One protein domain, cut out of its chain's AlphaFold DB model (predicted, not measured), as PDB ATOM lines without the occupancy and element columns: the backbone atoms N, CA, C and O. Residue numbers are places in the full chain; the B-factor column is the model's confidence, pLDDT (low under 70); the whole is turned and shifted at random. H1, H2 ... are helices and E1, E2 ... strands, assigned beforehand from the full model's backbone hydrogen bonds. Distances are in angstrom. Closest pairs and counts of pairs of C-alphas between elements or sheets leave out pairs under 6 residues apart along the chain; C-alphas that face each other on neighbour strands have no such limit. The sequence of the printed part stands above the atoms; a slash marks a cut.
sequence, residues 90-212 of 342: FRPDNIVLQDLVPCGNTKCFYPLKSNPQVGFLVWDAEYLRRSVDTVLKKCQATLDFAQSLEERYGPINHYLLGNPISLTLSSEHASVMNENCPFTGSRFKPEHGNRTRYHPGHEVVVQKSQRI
ATOM      1  N   PHE A  90       4.860 -19.711 -26.521       91.62
ATOM      2  CA  PHE A  90       5.455 -20.995 -26.891       91.62
ATOM      3  C   PHE A  90       4.482 -21.816 -27.749       91.62
ATOM      4  O   PHE A  90       3.604 -22.515 -27.235       91.62
ATOM      5  N   ARG A  91       4.640 -21.706 -29.069       91.75
ATOM      6  CA  ARG A  91       3.854 -22.397 -30.099       91.75
ATOM      7  C   ARG A  91       4.774 -22.909 -31.207       91.75
ATOM      8  O   ARG A  91       5.776 -22.242 -31.474       91.75
ATOM      9  N   PRO A  92       4.422 -24.007 -31.904       89.81
ATOM     10  CA  PRO A  92       5.207 -24.520 -33.033       89.81
ATOM     11  C   PRO A  92       5.537 -23.451 -34.084       89.81
ATOM     12  O   PRO A  92       6.666 -23.362 -34.566       89.81
ATOM     13  N   ASP A  93       4.579 -22.569 -34.375       90.69
ATOM     14  CA  ASP A  93       4.755 -21.511 -35.371       90.69
ATOM     15  C   ASP A  93       5.714 -20.400 -34.934       90.69
ATOM     16  O   ASP A  93       6.278 -19.732 -35.800       90.69
ATOM     17  N   ASN A  94       5.986 -20.265 -33.634       91.69
ATOM     18  CA  ASN A  94       6.826 -19.205 -33.072       91.69
ATOM     19  C   ASN A  94       8.253 -19.670 -32.741       91.69
ATOM     20  O   ASN A  94       9.106 -18.835 -32.438       91.69
ATOM     21  N   ILE A  95       8.546 -20.975 -32.816       90.88
ATOM     22  CA  ILE A  95       9.850 -21.546 -32.438       90.88
ATOM     23  C   ILE A  95      10.623 -22.132 -33.623       90.88
ATOM     24  O   ILE A  95      10.054 -22.638 -34.590       90.88
ATOM     25  N   VAL A  96      11.950 -22.060 -33.561       87.19
ATOM     26  CA  VAL A  96      12.849 -22.641 -34.563       87.19
ATOM     27  C   VAL A  96      12.950 -24.147 -34.341       87.19
ATOM     28  O   VAL A  96      13.299 -24.602 -33.254       87.19
ATOM     29  N   LEU A  97      12.657 -24.904 -35.398       82.38
ATOM     30  CA  LEU A  97      12.592 -26.369 -35.382       82.38
ATOM     31  C   LEU A  97      13.392 -27.011 -36.518       82.38
ATOM     32  O   LEU A  97      13.369 -28.222 -36.637       82.38
ATOM     33  N   GLN A  98      14.049 -26.225 -37.379       70.62
ATOM     34  CA  GLN A  98      14.715 -26.726 -38.594       70.62
ATOM     35  C   GLN A  98      16.060 -27.410 -38.308       70.62
ATOM     36  O   GLN A  98      16.484 -28.264 -39.082       70.62
ATOM     37  N   ASP A  99      16.699 -27.054 -37.193       77.56
ATOM     38  CA  ASP A  99      17.967 -27.621 -36.741       77.56
ATOM     39  C   ASP A  99      17.759 -28.561 -35.550       77.56
ATOM     40  O   ASP A  99      16.728 -28.528 -34.872       77.56
ATOM     41  N   LEU A 100      18.786 -29.361 -35.246       81.94
ATOM     42  CA  LEU A 100      18.813 -30.196 -34.049       81.94
ATOM     43  C   LEU A 100      18.594 -29.340 -32.794       81.94
ATOM     44  O   LEU A 100      19.389 -28.449 -32.486       81.94
ATOM     45  N   VAL A 101      17.539 -29.647 -32.042       85.00
ATOM     46  CA  VAL A 101      17.173 -28.897 -30.838       85.00
ATOM     47  C   VAL A 101      18.258 -29.082 -29.769       85.00
ATOM     48  O   VAL A 101      18.573 -30.222 -29.405       85.00
ATOM     49  N   PRO A 102      18.824 -27.998 -29.203       84.81
ATOM     50  CA  PRO A 102      19.770 -28.102 -28.101       84.81
ATOM     51  C   PRO A 102      19.103 -28.712 -26.864       84.81
ATOM     52  O   PRO A 102      18.324 -28.062 -26.165       84.81
ATOM     53  N   CYS A 103      19.429 -29.967 -26.569       83.88
ATOM     54  CA  CYS A 103      18.876 -30.693 -25.434       83.88
ATOM     55  C   CYS A 103      19.971 -31.198 -24.500       83.88
ATOM     56  O   CYS A 103      20.966 -31.788 -24.912       83.88
ATOM     57  N   GLY A 104      19.741 -31.001 -23.206       80.94
ATOM     58  CA  GLY A 104      20.382 -31.773 -22.157       80.94
ATOM     59  C   GLY A 104      19.522 -32.969 -21.746       80.94
ATOM     60  O   GLY A 104      18.458 -33.252 -22.306       80.94
ATOM     61  N   ASN A 105      19.945 -33.634 -20.671       77.69
ATOM     62  CA  ASN A 105      19.242 -34.804 -20.141       77.69
ATOM     63  C   ASN A 105      17.770 -34.516 -19.799       77.69
ATOM     64  O   ASN A 105      16.922 -35.369 -20.011       77.69
ATOM     65  N   THR A 106      17.458 -33.335 -19.260       81.56
ATOM     66  CA  THR A 106      16.138 -33.042 -18.663       81.56
ATOM     67  C   THR A 106      15.445 -31.819 -19.256       81.56
ATOM     68  O   THR A 106      14.275 -31.589 -18.960       81.56
ATOM     69  N   LYS A 107      16.166 -31.018 -20.046       88.50
ATOM     70  CA  LYS A 107      15.705 -29.738 -20.588       88.50
ATOM     71  C   LYS A 107      16.137 -29.591 -22.044       88.50
ATOM     72  O   LYS A 107      17.259 -29.972 -22.371       88.50
ATOM     73  N   CYS A 108      15.269 -29.032 -22.877       90.81
ATOM     74  CA  CYS A 108      15.572 -28.634 -24.253       90.81
ATOM     75  C   CYS A 108      15.342 -27.134 -24.415       90.81
ATOM     76  O   CYS A 108      14.456 -26.584 -23.762       90.81
ATOM     77  N   PHE A 109      16.132 -26.481 -25.261       91.81
ATOM     78  CA  PHE A 109      15.978 -25.068 -25.585       91.81
ATOM     79  C   PHE A 109      15.416 -24.898 -26.996       91.81
ATOM     80  O   PHE A 109      16.022 -25.370 -27.953       91.81
ATOM     81  N   TYR A 110      14.297 -24.189 -27.121       92.88
ATOM     82  CA  TYR A 110      13.639 -23.889 -28.393       92.88
ATOM     83  C   TYR A 110      13.736 -22.383 -28.675       92.88
ATOM     84  O   TYR A 110      13.051 -21.611 -27.999       92.88
ATOM     85  N   PRO A 111      14.591 -21.940 -29.615       92.38
ATOM     86  CA  PRO A 111      14.730 -20.524 -29.954       92.38
ATOM     87  C   PRO A 111      13.443 -19.949 -30.554       92.38
ATOM     88  O   PRO A 111      12.736 -20.654 -31.270       92.38
ATOM     89  N   LEU A 112      13.163 -18.666 -30.325       93.00
ATOM     90  CA  LEU A 112      12.112 -17.932 -31.033       93.00
ATOM     91  C   LEU A 112      12.524 -17.671 -32.487       93.00
ATOM     92  O   LEU A 112      13.688 -17.380 -32.767       93.00
ATOM     93  N   LYS A 113      11.556 -17.712 -33.410       92.25
ATOM     94  CA  LYS A 113      11.780 -17.335 -34.817       92.25
ATOM     95  C   LYS A 113      12.054 -15.838 -34.974       92.25
ATOM     96  O   LYS A 113      12.932 -15.475 -35.748       92.25
ATOM     97  N   SER A 114      11.333 -14.989 -34.235       91.88
ATOM     98  CA  SER A 114      11.502 -13.526 -34.277       91.88
ATOM     99  C   SER A 114      12.839 -13.075 -33.684       91.88
ATOM    100  O   SER A 114      13.444 -12.120 -34.165       91.88
ATOM    101  N   ASN A 115      13.338 -13.786 -32.667       90.44
ATOM    102  CA  ASN A 115      14.608 -13.481 -32.022       90.44
ATOM    103  C   ASN A 115      15.336 -14.753 -31.549       90.44
ATOM    104  O   ASN A 115      15.087 -15.223 -30.439       90.44
ATOM    105  N   PRO A 116      16.319 -15.265 -32.312       87.19
ATOM    106  CA  PRO A 116      17.071 -16.470 -31.947       87.19
ATOM    107  C   PRO A 116      17.920 -16.364 -30.667       87.19
ATOM    108  O   PRO A 116      18.442 -17.380 -30.195       87.19
ATOM    109  N   GLN A 117      18.105 -15.156 -30.111       88.88
ATOM    110  CA  GLN A 117      18.771 -14.947 -28.816       88.88
ATOM    111  C   GLN A 117      17.832 -15.165 -27.629       88.88
ATOM    112  O   GLN A 117      18.270 -15.180 -26.483       88.88
ATOM    113  N   VAL A 118      16.544 -15.345 -27.885       92.69
ATOM    114  CA  VAL A 118      15.530 -15.628 -26.879       92.69
ATOM    115  C   VAL A 118      14.830 -16.918 -27.276       92.69
ATOM    116  O   VAL A 118      14.739 -17.277 -28.445       92.69
ATOM    117  N   GLY A 119      14.368 -17.672 -26.295       94.25
ATOM    118  CA  GLY A 119      13.660 -18.911 -26.544       94.25
ATOM    119  C   GLY A 119      13.036 -19.453 -25.283       94.25
ATOM    120  O   GLY A 119      12.843 -18.740 -24.297       94.25
ATOM    121  N   PHE A 120      12.747 -20.743 -25.311       95.25
ATOM    122  CA  PHE A 120      12.076 -21.428 -24.226       95.25
ATOM    123  C   PHE A 120      12.870 -22.637 -23.777       95.25
ATOM    124  O   PHE A 120      13.162 -23.537 -24.563       95.25
ATOM    125  N   LEU A 121      13.180 -22.674 -22.485       94.12
ATOM    126  CA  LEU A 121      13.612 -23.888 -21.819       94.12
ATOM    127  C   LEU A 121      12.385 -24.721 -21.472       94.12
ATOM    128  O   LEU A 121      11.552 -24.310 -20.666       94.12
ATOM    129  N   VAL A 122      12.302 -25.903 -22.069       94.44
ATOM    130  CA  VAL A 122      11.219 -26.856 -21.854       94.44
ATOM    131  C   VAL A 122      11.728 -28.006 -21.000       94.44
ATOM    132  O   VAL A 122      12.659 -28.720 -21.381       94.44
ATOM    133  N   TRP A 123      11.106 -28.176 -19.840       93.44
ATOM    134  CA  TRP A 123      11.379 -29.238 -18.885       93.44
ATOM    135  C   TRP A 123      10.399 -30.390 -19.065       93.44
ATOM    136  O   TRP A 123       9.182 -30.208 -19.054       93.44
ATOM    137  N   ASP A 124      10.968 -31.585 -19.155       88.19
ATOM    138  CA  ASP A 124      10.243 -32.846 -19.242       88.19
ATOM    139  C   ASP A 124      10.026 -33.401 -17.821       88.19
ATOM    140  O   ASP A 124      10.934 -33.966 -17.194       88.19
ATOM    141  N   ALA A 125       8.839 -33.140 -17.265       85.81
ATOM    142  CA  ALA A 125       8.490 -33.529 -15.900       85.81
ATOM    143  C   ALA A 125       8.398 -35.056 -15.745       85.81
ATOM    144  O   ALA A 125       8.836 -35.607 -14.725       85.81
ATOM    145  N   GLU A 126       7.912 -35.747 -16.779       84.69
ATOM    146  CA  GLU A 126       7.804 -37.203 -16.805       84.69
ATOM    147  C   GLU A 126       9.186 -37.866 -16.773       84.69
ATOM    148  O   GLU A 126       9.437 -38.751 -15.945       84.69
ATOM    149  N   TYR A 127      10.137 -37.381 -17.577       82.12
ATOM    150  CA  TYR A 127      11.520 -37.862 -17.560       82.12
ATOM    151  C   TYR A 127      12.167 -37.724 -16.177       82.12
ATOM    152  O   TYR A 127      12.895 -38.617 -15.709       82.12
ATOM    153  N   LEU A 128      11.869 -36.617 -15.491       81.44
ATOM    154  CA  LEU A 128      12.310 -36.352 -14.124       81.44
ATOM    155  C   LEU A 128      11.613 -37.225 -13.073       81.44
ATOM    156  O   LEU A 128      12.077 -37.251 -11.930       81.44
ATOM    157  N   ARG A 129      10.546 -37.949 -13.438       85.88
ATOM    158  CA  ARG A 129       9.656 -38.682 -12.524       85.88
ATOM    159  C   ARG A 129       9.119 -37.772 -11.420       85.88
ATOM    160  O   ARG A 129       9.147 -38.124 -10.240       85.88
ATOM    161  N   ARG A 130       8.699 -36.565 -11.798       86.19
ATOM    162  CA  ARG A 130       8.133 -35.558 -10.893       86.19
ATOM    163  C   ARG A 130       6.809 -35.059 -11.448       86.19
ATOM    164  O   ARG A 130       6.609 -35.060 -12.654       86.19
ATOM    165  N   SER A 131       5.926 -34.597 -10.567       91.94
ATOM    166  CA  SER A 131       4.740 -33.872 -11.023       91.94
ATOM    167  C   SER A 131       5.135 -32.543 -11.664       91.94
ATOM    168  O   SER A 131       6.119 -31.915 -11.253       91.94
ATOM    169  N   VAL A 132       4.329 -32.093 -12.625       93.62
ATOM    170  CA  VAL A 132       4.456 -30.784 -13.283       93.62
ATOM    171  C   VAL A 132       4.500 -29.672 -12.242       93.62
ATOM    172  O   VAL A 132       5.435 -28.880 -12.251       93.62
ATOM    173  N   ASP A 133       3.602 -29.697 -11.253       94.81
ATOM    174  CA  ASP A 133       3.589 -28.751 -10.129       94.81
ATOM    175  C   ASP A 133       4.924 -28.669  -9.382       94.81
ATOM    176  O   ASP A 133       5.344 -27.596  -8.947       94.81
ATOM    177  N   THR A 134       5.604 -29.805  -9.198       92.62
ATOM    178  CA  THR A 134       6.902 -29.836  -8.511       92.62
ATOM    179  C   THR A 134       7.979 -29.165  -9.356       92.62
ATOM    180  O   THR A 134       8.825 -28.448  -8.818       92.62
ATOM    181  N   VAL A 135       7.967 -29.400 -10.669       93.06
ATOM    182  CA  VAL A 135       8.906 -28.772 -11.607       93.06
ATOM    183  C   VAL A 135       8.615 -27.276 -11.723       93.06
ATOM    184  O   VAL A 135       9.534 -26.479 -11.579       93.06
ATOM    185  N   LEU A 136       7.345 -26.893 -11.859       95.12
ATOM    186  CA  LEU A 136       6.893 -25.508 -11.941       95.12
ATOM    187  C   LEU A 136       7.328 -24.705 -10.706       95.12
ATOM    188  O   LEU A 136       7.991 -23.680 -10.838       95.12
ATOM    189  N   LYS A 137       7.064 -25.226  -9.498       94.44
ATOM    190  CA  LYS A 137       7.514 -24.614  -8.234       94.44
ATOM    191  C   LYS A 137       9.034 -24.493  -8.152       94.44
ATOM    192  O   LYS A 137       9.535 -23.507  -7.618       94.44
ATOM    193  N   LYS A 138       9.780 -25.480  -8.665       92.81
ATOM    194  CA  LYS A 138      11.249 -25.427  -8.708       92.81
ATOM    195  C   LYS A 138      11.731 -24.321  -9.650       92.81
ATOM    196  O   LYS A 138      12.612 -23.557  -9.261       92.81
ATOM    197  N   CYS A 139      11.170 -24.225 -10.852       93.88
ATOM    198  CA  CYS A 139      11.514 -23.184 -11.820       93.88
ATOM    199  C   CYS A 139      11.182 -21.785 -11.283       93.88
ATOM    200  O   CYS A 139      12.021 -20.895 -11.392       93.88
ATOM    201  N   GLN A 140      10.022 -21.615 -10.632       96.31
ATOM    202  CA  GLN A 140       9.629 -20.334 -10.037       96.31
ATOM    203  C   GLN A 140      10.599 -19.944  -8.923       96.31
ATOM    204  O   GLN A 140      11.209 -18.888  -8.987       96.31
ATOM    205  N   ALA A 141      10.859 -20.848  -7.974       94.94
ATOM    206  CA  ALA A 141      11.805 -20.581  -6.894       94.94
ATOM    207  C   ALA A 141      13.236 -20.312  -7.396       94.94
ATOM    208  O   ALA A 141      14.005 -19.635  -6.723       94.94
ATOM    209  N   THR A 142      13.610 -20.850  -8.564       94.31
ATOM    210  CA  THR A 142      14.904 -20.555  -9.195       94.31
ATOM    211  C   THR A 142      14.926 -19.141  -9.775       94.31
ATOM    212  O   THR A 142      15.926 -18.454  -9.604       94.31
ATOM    213  N   LEU A 143      13.840 -18.701 -10.422       95.25
ATOM    214  CA  LEU A 143      13.697 -17.326 -10.909       95.25
ATOM    215  C   LEU A 143      13.711 -16.327  -9.750       95.25
ATOM    216  O   LEU A 143      14.514 -15.402  -9.771       95.25
ATOM    217  N   ASP A 144      12.896 -16.567  -8.721       95.44
ATOM    218  CA  ASP A 144      12.824 -15.709  -7.533       95.44
ATOM    219  C   ASP A 144      14.203 -15.605  -6.862       95.44
ATOM    220  O   ASP A 144      14.639 -14.533  -6.447       95.44
ATOM    221  N   PHE A 145      14.927 -16.728  -6.783       94.38
ATOM    222  CA  PHE A 145      16.281 -16.735  -6.247       94.38
ATOM    223  C   PHE A 145      17.235 -15.924  -7.125       94.38
ATOM    224  O   PHE A 145      17.975 -15.109  -6.587       94.38
ATOM    225  N   ALA A 146      17.194 -16.092  -8.445       94.12
ATOM    226  CA  ALA A 146      18.037 -15.352  -9.377       94.12
ATOM    227  C   ALA A 146      17.817 -13.830  -9.268       94.12
ATOM    228  O   ALA A 146      18.776 -13.093  -9.054       94.12
ATOM    229  N   GLN A 147      16.559 -13.385  -9.242       94.12
ATOM    230  CA  GLN A 147      16.190 -11.983  -9.015       94.12
ATOM    231  C   GLN A 147      16.660 -11.476  -7.642       94.12
ATOM    232  O   GLN A 147      17.193 -10.375  -7.530       94.12
ATOM    233  N   SER A 148      16.552 -12.301  -6.593       94.25
ATOM    234  CA  SER A 148      17.061 -11.944  -5.259       94.25
ATOM    235  C   SER A 148      18.585 -11.790  -5.213       94.25
ATOM    236  O   SER A 148      19.120 -11.117  -4.329       94.25
ATOM    237  N   LEU A 149      19.310 -12.462  -6.112       93.12
ATOM    238  CA  LEU A 149      20.749 -12.290  -6.245       93.12
ATOM    239  C   LEU A 149      21.047 -10.971  -6.961       93.12
ATOM    240  O   LEU A 149      21.899 -10.224  -6.483       93.12
ATOM    241  N   GLU A 150      20.321 -10.660  -8.039       92.88
ATOM    242  CA  GLU A 150      20.459  -9.387  -8.757       92.88
ATOM    243  C   GLU A 150      20.228  -8.180  -7.833       92.88
ATOM    244  O   GLU A 150      21.010  -7.228  -7.827       92.88
ATOM    245  N   GLU A 151      19.202  -8.244  -6.982       92.62
ATOM    246  CA  GLU A 151      18.892  -7.189  -6.014       92.62
ATOM    247  C   GLU A 151      20.019  -6.986  -4.985       92.62
ATOM    248  O   GLU A 151      20.366  -5.855  -4.643       92.62
ATOM    249  N   ARG A 152      20.627  -8.075  -4.494       92.19
ATOM    250  CA  ARG A 152      21.621  -8.022  -3.405       92.19
ATOM    251  C   ARG A 152      23.044  -7.738  -3.865       92.19
ATOM    252  O   ARG A 152      23.820  -7.140  -3.116       92.19
ATOM    253  N   TYR A 153      23.412  -8.205  -5.053       88.31
ATOM    254  CA  TYR A 153      24.794  -8.178  -5.542       88.31
ATOM    255  C   TYR A 153      24.982  -7.286  -6.771       88.31
ATOM    256  O   TYR A 153      26.110  -7.149  -7.253       88.31
ATOM    257  N   GLY A 154      23.912  -6.646  -7.246       87.44
ATOM    258  CA  GLY A 154      23.895  -5.943  -8.520       87.44
ATOM    259  C   GLY A 154      23.697  -6.913  -9.688       87.44
ATOM    260  O   GLY A 154      23.387  -8.082  -9.471       87.44
ATOM    261  N   PRO A 155      23.879  -6.456 -10.938       85.31
ATOM    262  CA  PRO A 155      23.558  -7.252 -12.117       85.31
ATOM    263  C   PRO A 155      24.344  -8.569 -12.118       85.31
ATOM    264  O   PRO A 155      25.570  -8.586 -12.264       85.31
ATOM    265  N   ILE A 156      23.614  -9.670 -11.946       86.44
ATOM    266  CA  ILE A 156      24.110 -11.033 -12.087       86.44
ATOM    267  C   ILE A 156      23.507 -11.567 -13.366       86.44
ATOM    268  O   ILE A 156      22.304 -11.787 -13.442       86.44
ATOM    269  N   ASN A 157      24.336 -11.803 -14.379       90.62
ATOM    270  CA  ASN A 157      23.792 -12.310 -15.626       90.62
ATOM    271  C   ASN A 157      23.336 -13.763 -15.431       90.62
ATOM    272  O   ASN A 157      24.108 -14.639 -15.030       90.62
ATOM    273  N   HIS A 158      22.080 -14.028 -15.764       91.44
ATOM    274  CA  HIS A 158      21.501 -15.361 -15.831       91.44
ATOM    275  C   HIS A 158      20.595 -15.483 -17.053       91.44
ATOM    276  O   HIS A 158      20.229 -14.502 -17.690       91.44
ATOM    277  N   TYR A 159      20.206 -16.707 -17.396       90.94
ATOM    278  CA  TYR A 159      19.442 -16.968 -18.616       90.94
ATOM    279  C   TYR A 159      17.922 -16.882 -18.437       90.94
ATOM    280  O   TYR A 159      17.208 -17.036 -19.422       90.94
ATOM    281  N   LEU A 160      17.393 -16.719 -17.224       93.50
ATOM    282  CA  LEU A 160      15.948 -16.724 -16.966       93.50
ATOM    283  C   LEU A 160      15.336 -15.347 -17.267       93.50
ATOM    284  O   LEU A 160      15.820 -14.357 -16.735       93.50
ATOM    285  N   LEU A 161      14.284 -15.286 -18.094       92.88
ATOM    286  CA  LEU A 161      13.650 -14.018 -18.506       92.88
ATOM    287  C   LEU A 161      12.209 -13.844 -18.017       92.88
ATOM    288  O   LEU A 161      11.668 -12.746 -18.081       92.88
ATOM    289  N   GLY A 162      11.551 -14.914 -17.575       92.31
ATOM    290  CA  GLY A 162      10.147 -14.834 -17.193       92.31
ATOM    291  C   GLY A 162       9.674 -16.016 -16.369       92.31
ATOM    292  O   GLY A 162      10.391 -17.011 -16.191       92.31
ATOM    293  N   ASN A 163       8.446 -15.881 -15.872       96.06
ATOM    294  CA  ASN A 163       7.798 -16.907 -15.070       96.06
ATOM    295  C   ASN A 163       7.660 -18.208 -15.876       96.06
ATOM    296  O   ASN A 163       7.324 -18.169 -17.063       96.06
ATOM    297  N   PRO A 164       7.923 -19.368 -15.255       97.00
ATOM    298  CA  PRO A 164       7.610 -20.642 -15.866       97.00
ATOM    299  C   PRO A 164       6.091 -20.846 -15.927       97.00
ATOM    300  O   PRO A 164       5.353 -20.425 -15.037       97.00
ATOM    301  N   ILE A 165       5.631 -21.548 -16.956       96.75
ATOM    302  CA  ILE A 165       4.232 -21.943 -17.140       96.75
ATOM    303  C   ILE A 165       4.151 -23.448 -17.386       96.75
ATOM    304  O   ILE A 165       5.095 -24.044 -17.908       96.75
ATOM    305  N   SER A 166       3.037 -24.075 -17.020       96.12
ATOM    306  CA  SER A 166       2.727 -25.432 -17.470       96.12
ATOM    307  C   SER A 166       1.970 -25.384 -18.794       96.12
ATOM    308  O   SER A 166       1.145 -24.500 -19.023       96.12
ATOM    309  N   LEU A 167       2.253 -26.341 -19.673       95.44
ATOM    310  CA  LEU A 167       1.566 -26.491 -20.948       95.44
ATOM    311  C   LEU A 167       1.293 -27.967 -21.222       95.44
ATOM    312  O   LEU A 167       2.203 -28.790 -21.152       95.44
ATOM    313  N   THR A 168       0.061 -28.292 -21.599       95.00
ATOM    314  CA  THR A 168      -0.294 -29.613 -22.129       95.00
ATOM    315  C   THR A 168      -0.099 -29.623 -23.642       95.00
ATOM    316  O   THR A 168      -0.671 -28.798 -24.355       95.00
ATOM    317  N   LEU A 169       0.707 -30.554 -24.150       93.88
ATOM    318  CA  LEU A 169       1.021 -30.632 -25.575       93.88
ATOM    319  C   LEU A 169      -0.121 -31.274 -26.374       93.88
ATOM    320  O   LEU A 169      -0.605 -32.360 -26.044       93.88
ATOM    321  N   SER A 170      -0.518 -30.625 -27.471       94.62
ATOM    322  CA  SER A 170      -1.367 -31.245 -28.494       94.62
ATOM    323  C   SER A 170      -0.580 -32.303 -29.276       94.62
ATOM    324  O   SER A 170       0.651 -32.352 -29.217       94.62
ATOM    325  N   SER A 171      -1.280 -33.144 -30.044       93.50
ATOM    326  CA  SER A 171      -0.620 -34.137 -30.901       93.50
ATOM    327  C   SER A 171       0.342 -33.505 -31.902       93.50
ATOM    328  O   SER A 171       1.450 -34.001 -32.083       93.50
ATOM    329  N   GLU A 172      -0.063 -32.392 -32.512       92.44
ATOM    330  CA  GLU A 172       0.761 -31.633 -33.452       92.44
ATOM    331  C   GLU A 172       2.002 -31.054 -32.764       92.44
ATOM    332  O   GLU A 172       3.119 -31.293 -33.212       92.44
ATOM    333  N   HIS A 173       1.827 -30.381 -31.621       92.12
ATOM    334  CA  HIS A 173       2.938 -29.761 -30.895       92.12
ATOM    335  C   HIS A 173       3.966 -30.813 -30.450       92.12
ATOM    336  O   HIS A 173       5.166 -30.638 -30.653       92.12
ATOM    337  N   ALA A 174       3.498 -31.942 -29.908       91.56
ATOM    338  CA  ALA A 174       4.368 -33.048 -29.528       91.56
ATOM    339  C   ALA A 174       5.090 -33.660 -30.740       91.56
ATOM    340  O   ALA A 174       6.280 -33.949 -30.641       91.56
ATOM    341  N   SER A 175       4.404 -33.859 -31.872       89.50
ATOM    342  CA  SER A 175       5.023 -34.384 -33.098       89.50
ATOM    343  C   SER A 175       6.166 -33.485 -33.552       89.50
ATOM    344  O   SER A 175       7.305 -33.934 -33.644       89.50
ATOM    345  N   VAL A 176       5.874 -32.196 -33.714       89.06
ATOM    346  CA  VAL A 176       6.822 -31.195 -34.204       89.06
ATOM    347  C   VAL A 176       8.037 -31.060 -33.279       89.06
ATOM    348  O   VAL A 176       9.173 -31.016 -33.742       89.06
ATOM    349  N   MET A 177       7.835 -31.065 -31.957       88.81
ATOM    350  CA  MET A 177       8.953 -31.034 -31.007       88.81
ATOM    351  C   MET A 177       9.837 -32.286 -31.082       88.81
ATOM    352  O   MET A 177      11.033 -32.198 -30.817       88.81
ATOM    353  N   ASN A 178       9.283 -33.453 -31.423       87.62
ATOM    354  CA  ASN A 178      10.057 -34.691 -31.527       87.62
ATOM    355  C   ASN A 178      10.835 -34.824 -32.843       87.62
ATOM    356  O   ASN A 178      11.821 -35.555 -32.847       87.62
ATOM    357  N   GLU A 179      10.429 -34.153 -33.926       85.38
ATOM    358  CA  GLU A 179      11.069 -34.283 -35.249       85.38
ATOM    359  C   GLU A 179      12.573 -33.992 -35.206       85.38
ATOM    360  O   GLU A 179      13.358 -34.722 -35.809       85.38
ATOM    361  N   ASN A 180      12.975 -32.978 -34.432       78.81
ATOM    362  CA  ASN A 180      14.367 -32.531 -34.338       78.81
ATOM    363  C   ASN A 180      14.922 -32.552 -32.907       78.81
ATOM    364  O   ASN A 180      15.989 -31.997 -32.643       78.81
ATOM    365  N   CYS A 181      14.234 -33.207 -31.966       81.75
ATOM    366  CA  CYS A 181      14.751 -33.395 -30.614       81.75
ATOM    367  C   CYS A 181      15.741 -34.569 -30.592       81.75
ATOM    368  O   CYS A 181      15.322 -35.721 -30.742       81.75
ATOM    369  N   PRO A 182      17.043 -34.341 -30.337       71.56
ATOM    370  CA  PRO A 182      17.976 -35.442 -30.185       71.56
ATOM    371  C   PRO A 182      17.587 -36.298 -28.978       71.56
ATOM    372  O   PRO A 182      17.238 -35.794 -27.905       71.56
ATOM    373  N   PHE A 183      17.721 -37.613 -29.127       66.56
ATOM    374  CA  PHE A 183      17.608 -38.562 -28.025       66.56
ATOM    375  C   PHE A 183      18.852 -38.486 -27.125       66.56
ATOM    376  O   PHE A 183      19.709 -39.367 -27.112       66.56
ATOM    377  N   THR A 184      18.987 -37.394 -26.371       54.75
ATOM    378  CA  THR A 184      20.080 -37.211 -25.413       54.75
ATOM    379  C   THR A 184      19.713 -37.841 -24.072       54.75
ATOM    380  O   THR A 184      18.884 -37.314 -23.331       54.75
ATOM    381  N   GLY A 185      20.341 -38.969 -23.742       53.59
ATOM    382  CA  GLY A 185      20.237 -39.609 -22.430       53.59
ATOM    383  C   GLY A 185      20.190 -41.131 -22.516       53.59
ATOM    384  O   GLY A 185      19.629 -41.704 -23.445       53.59
ATOM    385  N   SER A 186      20.744 -41.816 -21.511       49.22
ATOM    386  CA  SER A 186      20.821 -43.287 -21.477       49.22
ATOM    387  C   SER A 186      19.462 -44.000 -21.538       49.22
ATOM    388  O   SER A 186      19.424 -45.187 -21.839       49.22
ATOM    389  N   ARG A 187      18.353 -43.292 -21.276       52.50
ATOM    390  CA  ARG A 187      16.983 -43.836 -21.284       52.50
ATOM    391  C   ARG A 187      16.270 -43.756 -22.633       52.50
ATOM    392  O   ARG A 187      15.254 -44.423 -22.789       52.50
ATOM    393  N   PHE A 188      16.788 -42.970 -23.573       53.12
ATOM    394  CA  PHE A 188      16.214 -42.804 -24.913       53.12
ATOM    395  C   PHE A 188      17.052 -43.480 -25.994       53.12
ATOM    396  O   PHE A 188      16.920 -43.192 -27.180       53.12
ATOM    397  N   LYS A 189      17.951 -44.378 -25.589       53.78
ATOM    398  CA  LYS A 189      18.707 -45.147 -26.559       53.78
ATOM    399  C   LYS A 189      17.748 -45.972 -27.434       53.78
ATOM    400  O   LYS A 189      16.785 -46.522 -26.894       53.78
ATOM    401  N   PRO A 190      18.041 -46.130 -28.738       50.16
ATOM    402  CA  PRO A 190      17.196 -46.879 -29.677       50.16
ATOM    403  C   PRO A 190      16.867 -48.305 -29.205       50.16
ATOM    404  O   PRO A 190      15.804 -48.845 -29.494       50.16
ATOM    405  N   GLU A 191      17.764 -48.891 -28.408       52.78
ATOM    406  CA  GLU A 191      17.632 -50.203 -27.762       52.78
ATOM    407  C   GLU A 191      16.455 -50.316 -26.761       52.78
ATOM    408  O   GLU A 191      16.134 -51.414 -26.310       52.78
ATOM    409  N   HIS A 192      15.760 -49.220 -26.429       52.69
ATOM    410  CA  HIS A 192      14.563 -49.210 -25.570       52.69
ATOM    411  C   HIS A 192      13.247 -48.912 -26.320       52.69
ATOM    412  O   HIS A 192      12.215 -48.656 -25.688       52.69
ATOM    413  N   GLY A 193      13.270 -49.014 -27.656       53.25
ATOM    414  CA  GLY A 193      12.125 -48.823 -28.554       53.25
ATOM    415  C   GLY A 193      11.978 -47.385 -29.067       53.25
ATOM    416  O   GLY A 193      12.684 -46.485 -28.615       53.25
ATOM    417  N   ASN A 194      11.033 -47.171 -29.993       56.50
ATOM    418  CA  ASN A 194      10.614 -45.854 -30.511       56.50
ATOM    419  C   ASN A 194       9.904 -45.026 -29.424       56.50
ATOM    420  O   ASN A 194       8.719 -44.714 -29.526       56.50
ATOM    421  N   ARG A 195      10.597 -44.708 -28.333       64.75
ATOM    422  CA  ARG A 195      10.072 -43.805 -27.312       64.75
ATOM    423  C   ARG A 195      10.344 -42.385 -27.764       64.75
ATOM    424  O   ARG A 195      11.487 -41.950 -27.715       64.75
ATOM    425  N   THR A 196       9.306 -41.680 -28.199       78.38
ATOM    426  CA  THR A 196       9.366 -40.229 -28.371       78.38
ATOM    427  C   THR A 196       9.557 -39.558 -27.010       78.38
ATOM    428  O   THR A 196       9.165 -40.107 -25.978       78.38
ATOM    429  N   ARG A 197      10.192 -38.383 -26.987       84.94
ATOM    430  CA  ARG A 197      10.369 -37.614 -25.747       84.94
ATOM    431  C   ARG A 197       9.046 -37.003 -25.298       84.94
ATOM    432  O   ARG A 197       8.681 -37.084 -24.132       84.94
ATOM    433  N   TYR A 198       8.320 -36.434 -26.251       89.12
ATOM    434  CA  TYR A 198       7.013 -35.825 -26.034       89.12
ATOM    435  C   TYR A 198       5.907 -36.706 -26.630       89.12
ATOM    436  O   TYR A 198       6.148 -37.460 -27.575       89.12
ATOM    437  N   HIS A 199       4.687 -36.622 -26.106       90.56
ATOM    438  CA  HIS A 199       3.513 -37.305 -26.662       90.56
ATOM    439  C   HIS A 199       2.248 -36.449 -26.467       90.56
ATOM    440  O   HIS A 199       2.278 -35.501 -25.677       90.56
ATOM    441  N   PRO A 200       1.134 -36.737 -27.163       93.44
ATOM    442  CA  PRO A 200      -0.116 -36.010 -26.955       93.44
ATOM    443  C   PRO A 200      -0.559 -36.081 -25.487       93.44
ATOM    444  O   PRO A 200      -0.464 -37.140 -24.863       93.44
ATOM    445  N   GLY A 201      -1.018 -34.960 -24.930       92.00
ATOM    446  CA  GLY A 201      -1.415 -34.856 -23.524       92.00
ATOM    447  C   GLY A 201      -0.249 -34.780 -22.531       92.00
ATOM    448  O   GLY A 201      -0.497 -34.652 -21.336       92.00
ATOM    449  N   HIS A 202       1.007 -34.842 -22.992       91.69
ATOM    450  CA  HIS A 202       2.175 -34.676 -22.126       91.69
ATOM    451  C   HIS A 202       2.209 -33.235 -21.603       91.69
ATOM    452  O   HIS A 202       2.201 -32.277 -22.376       91.69
ATOM    453  N   GLU A 203       2.236 -33.080 -20.284       93.75
ATOM    454  CA  GLU A 203       2.410 -31.792 -19.625       93.75
ATOM    455  C   GLU A 203       3.893 -31.446 -19.434       93.75
ATOM    456  O   GLU A 203       4.655 -32.183 -18.806       93.75
ATOM    457  N   VAL A 204       4.300 -30.284 -19.938       95.12
ATOM    458  CA  VAL A 204       5.665 -29.762 -19.833       95.12
ATOM    459  C   VAL A 204       5.688 -28.455 -19.049       95.12
ATOM    460  O   VAL A 204       4.683 -27.748 -18.970       95.12
ATOM    461  N   VAL A 205       6.847 -28.111 -18.482       97.12
ATOM    462  CA  VAL A 205       7.078 -26.773 -17.915       97.12
ATOM    463  C   VAL A 205       7.943 -25.975 -18.874       97.12
ATOM    464  O   VAL A 205       9.028 -26.413 -19.250       97.12
ATOM    465  N   VAL A 206       7.466 -24.800 -19.258       96.69
ATOM    466  CA  VAL A 206       8.096 -23.923 -20.243       96.69
ATOM    467  C   VAL A 206       8.530 -22.647 -19.544       96.69
ATOM    468  O   VAL A 206       7.746 -22.048 -18.816       96.69
ATOM    469  N   GLN A 207       9.769 -22.215 -19.762       96.31
ATOM    470  CA  GLN A 207      10.281 -20.974 -19.196       96.31
ATOM    471  C   GLN A 207      11.032 -20.163 -20.248       96.31
ATOM    472  O   GLN A 207      11.966 -20.669 -20.875       96.31
ATOM    473  N   LYS A 208      10.637 -18.896 -20.424       95.88
ATOM    474  CA  LYS A 208      11.315 -17.976 -21.343       95.88
ATOM    475  C   LYS A 208      12.743 -17.724 -20.861       95.88
ATOM    476  O   LYS A 208      12.979 -17.472 -19.675       95.88
ATOM    477  N   SER A 209      13.694 -17.827 -21.779       94.38
ATOM    478  CA  SER A 209      15.114 -17.803 -21.469       94.38
ATOM    479  C   SER A 209      15.937 -17.148 -22.574       94.38
ATOM    480  O   SER A 209      15.598 -17.241 -23.752       94.38
ATOM    481  N   GLN A 210      17.026 -16.489 -22.185       92.00
ATOM    482  CA  GLN A 210      17.997 -15.902 -23.096       92.00
ATOM    483  C   GLN A 210      19.090 -16.915 -23.449       92.00
ATOM    484  O   GLN A 210      19.663 -17.583 -22.585       92.00
ATOM    485  N   ARG A 211      19.431 -16.972 -24.733       87.25
ATOM    486  CA  ARG A 211      20.657 -17.576 -25.238       87.25
ATOM    487  C   ARG A 211      21.793 -16.569 -25.091       87.25
ATOM    488  O   ARG A 211      21.624 -15.378 -25.333       87.25
ATOM    489  N   ILE A 212      22.968 -17.048 -24.699       82.75
ATOM    490  CA  ILE A 212      24.156 -16.197 -24.656       82.75
ATOM    491  C   ILE A 212      24.695 -16.067 -26.076       82.75
ATOM    492  O   ILE A 212      24.935 -17.068 -26.756       82.75
TER     493      ILE A 212
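What this domain is: This is residues 90 to 212 of the 342 residues of the protein "Hypothetical protein" of Minutocellus polymorphus (UniProt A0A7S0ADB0). A strongly twisted sheet of four strands has the long helix H1 over one face; residues 132 to 143 of H1 cover the sheet and the rest runs on beyond it. The short helix H2 is off the sheet, and a loop whose residues 189 to 194 stick out makes the far end of the longest axis. The 123 printed residues run E1, E2, H1, E3, H2, E4; the antiparallel sheet has the order E1, E2, E4, E3. The class is mixed, with 55 residues in named elements, under half; the whole is compact, radius of gyration of the C-alphas 14.9 A, spanning 49 by 32 by 25 A.

Where its parts are: E1 is residues 107 to 111, starting at C-alpha (15.705, -29.738, -20.588). E2 is residues 118 to 124, 19.6 A long. H1 is residues 132 to 153, 31.4 A. E3 is residues 165 to 168 and H2 residues 171 to 179, 12.5 A. E4, residues 203 to 210, 22.5 A, ends at C-alpha (17.997, -15.902, -23.096).

How they stand to each other: E1 and E2 form a hairpin, with N 110 and O 120 2.9 A apart. E2 pairs with E4 through N 121 and O 207, 2.8 A. E4 pairs with E3 through N 167 and O 204, 2.9 A. H1 is on the sheet at a height of 9.6 A, over E4 and along the strands, at 5 degrees to E4 on the local plane; the closest C-alphas of H1 and E4, Leu 136 and Val 205, are 6.1 A apart. This gives two layers, helix on one face. E2, H1, E3 form a split strand-helix-strand unit, E4 between its strands, with a right-handed crossover. H2 is not on the sheet and is apart from H1. In H1 and H2 every O i to N i+4 pair is within hydrogen-bond range.

The domain as a whole: The C-alphas of Arg 152 and Glu 191, the two farthest apart, are 48.9 A apart. The printed part has no cut. The links H1 to E3 and H2 to E4 are long. Residues 183 to 195 have pLDDT under 70.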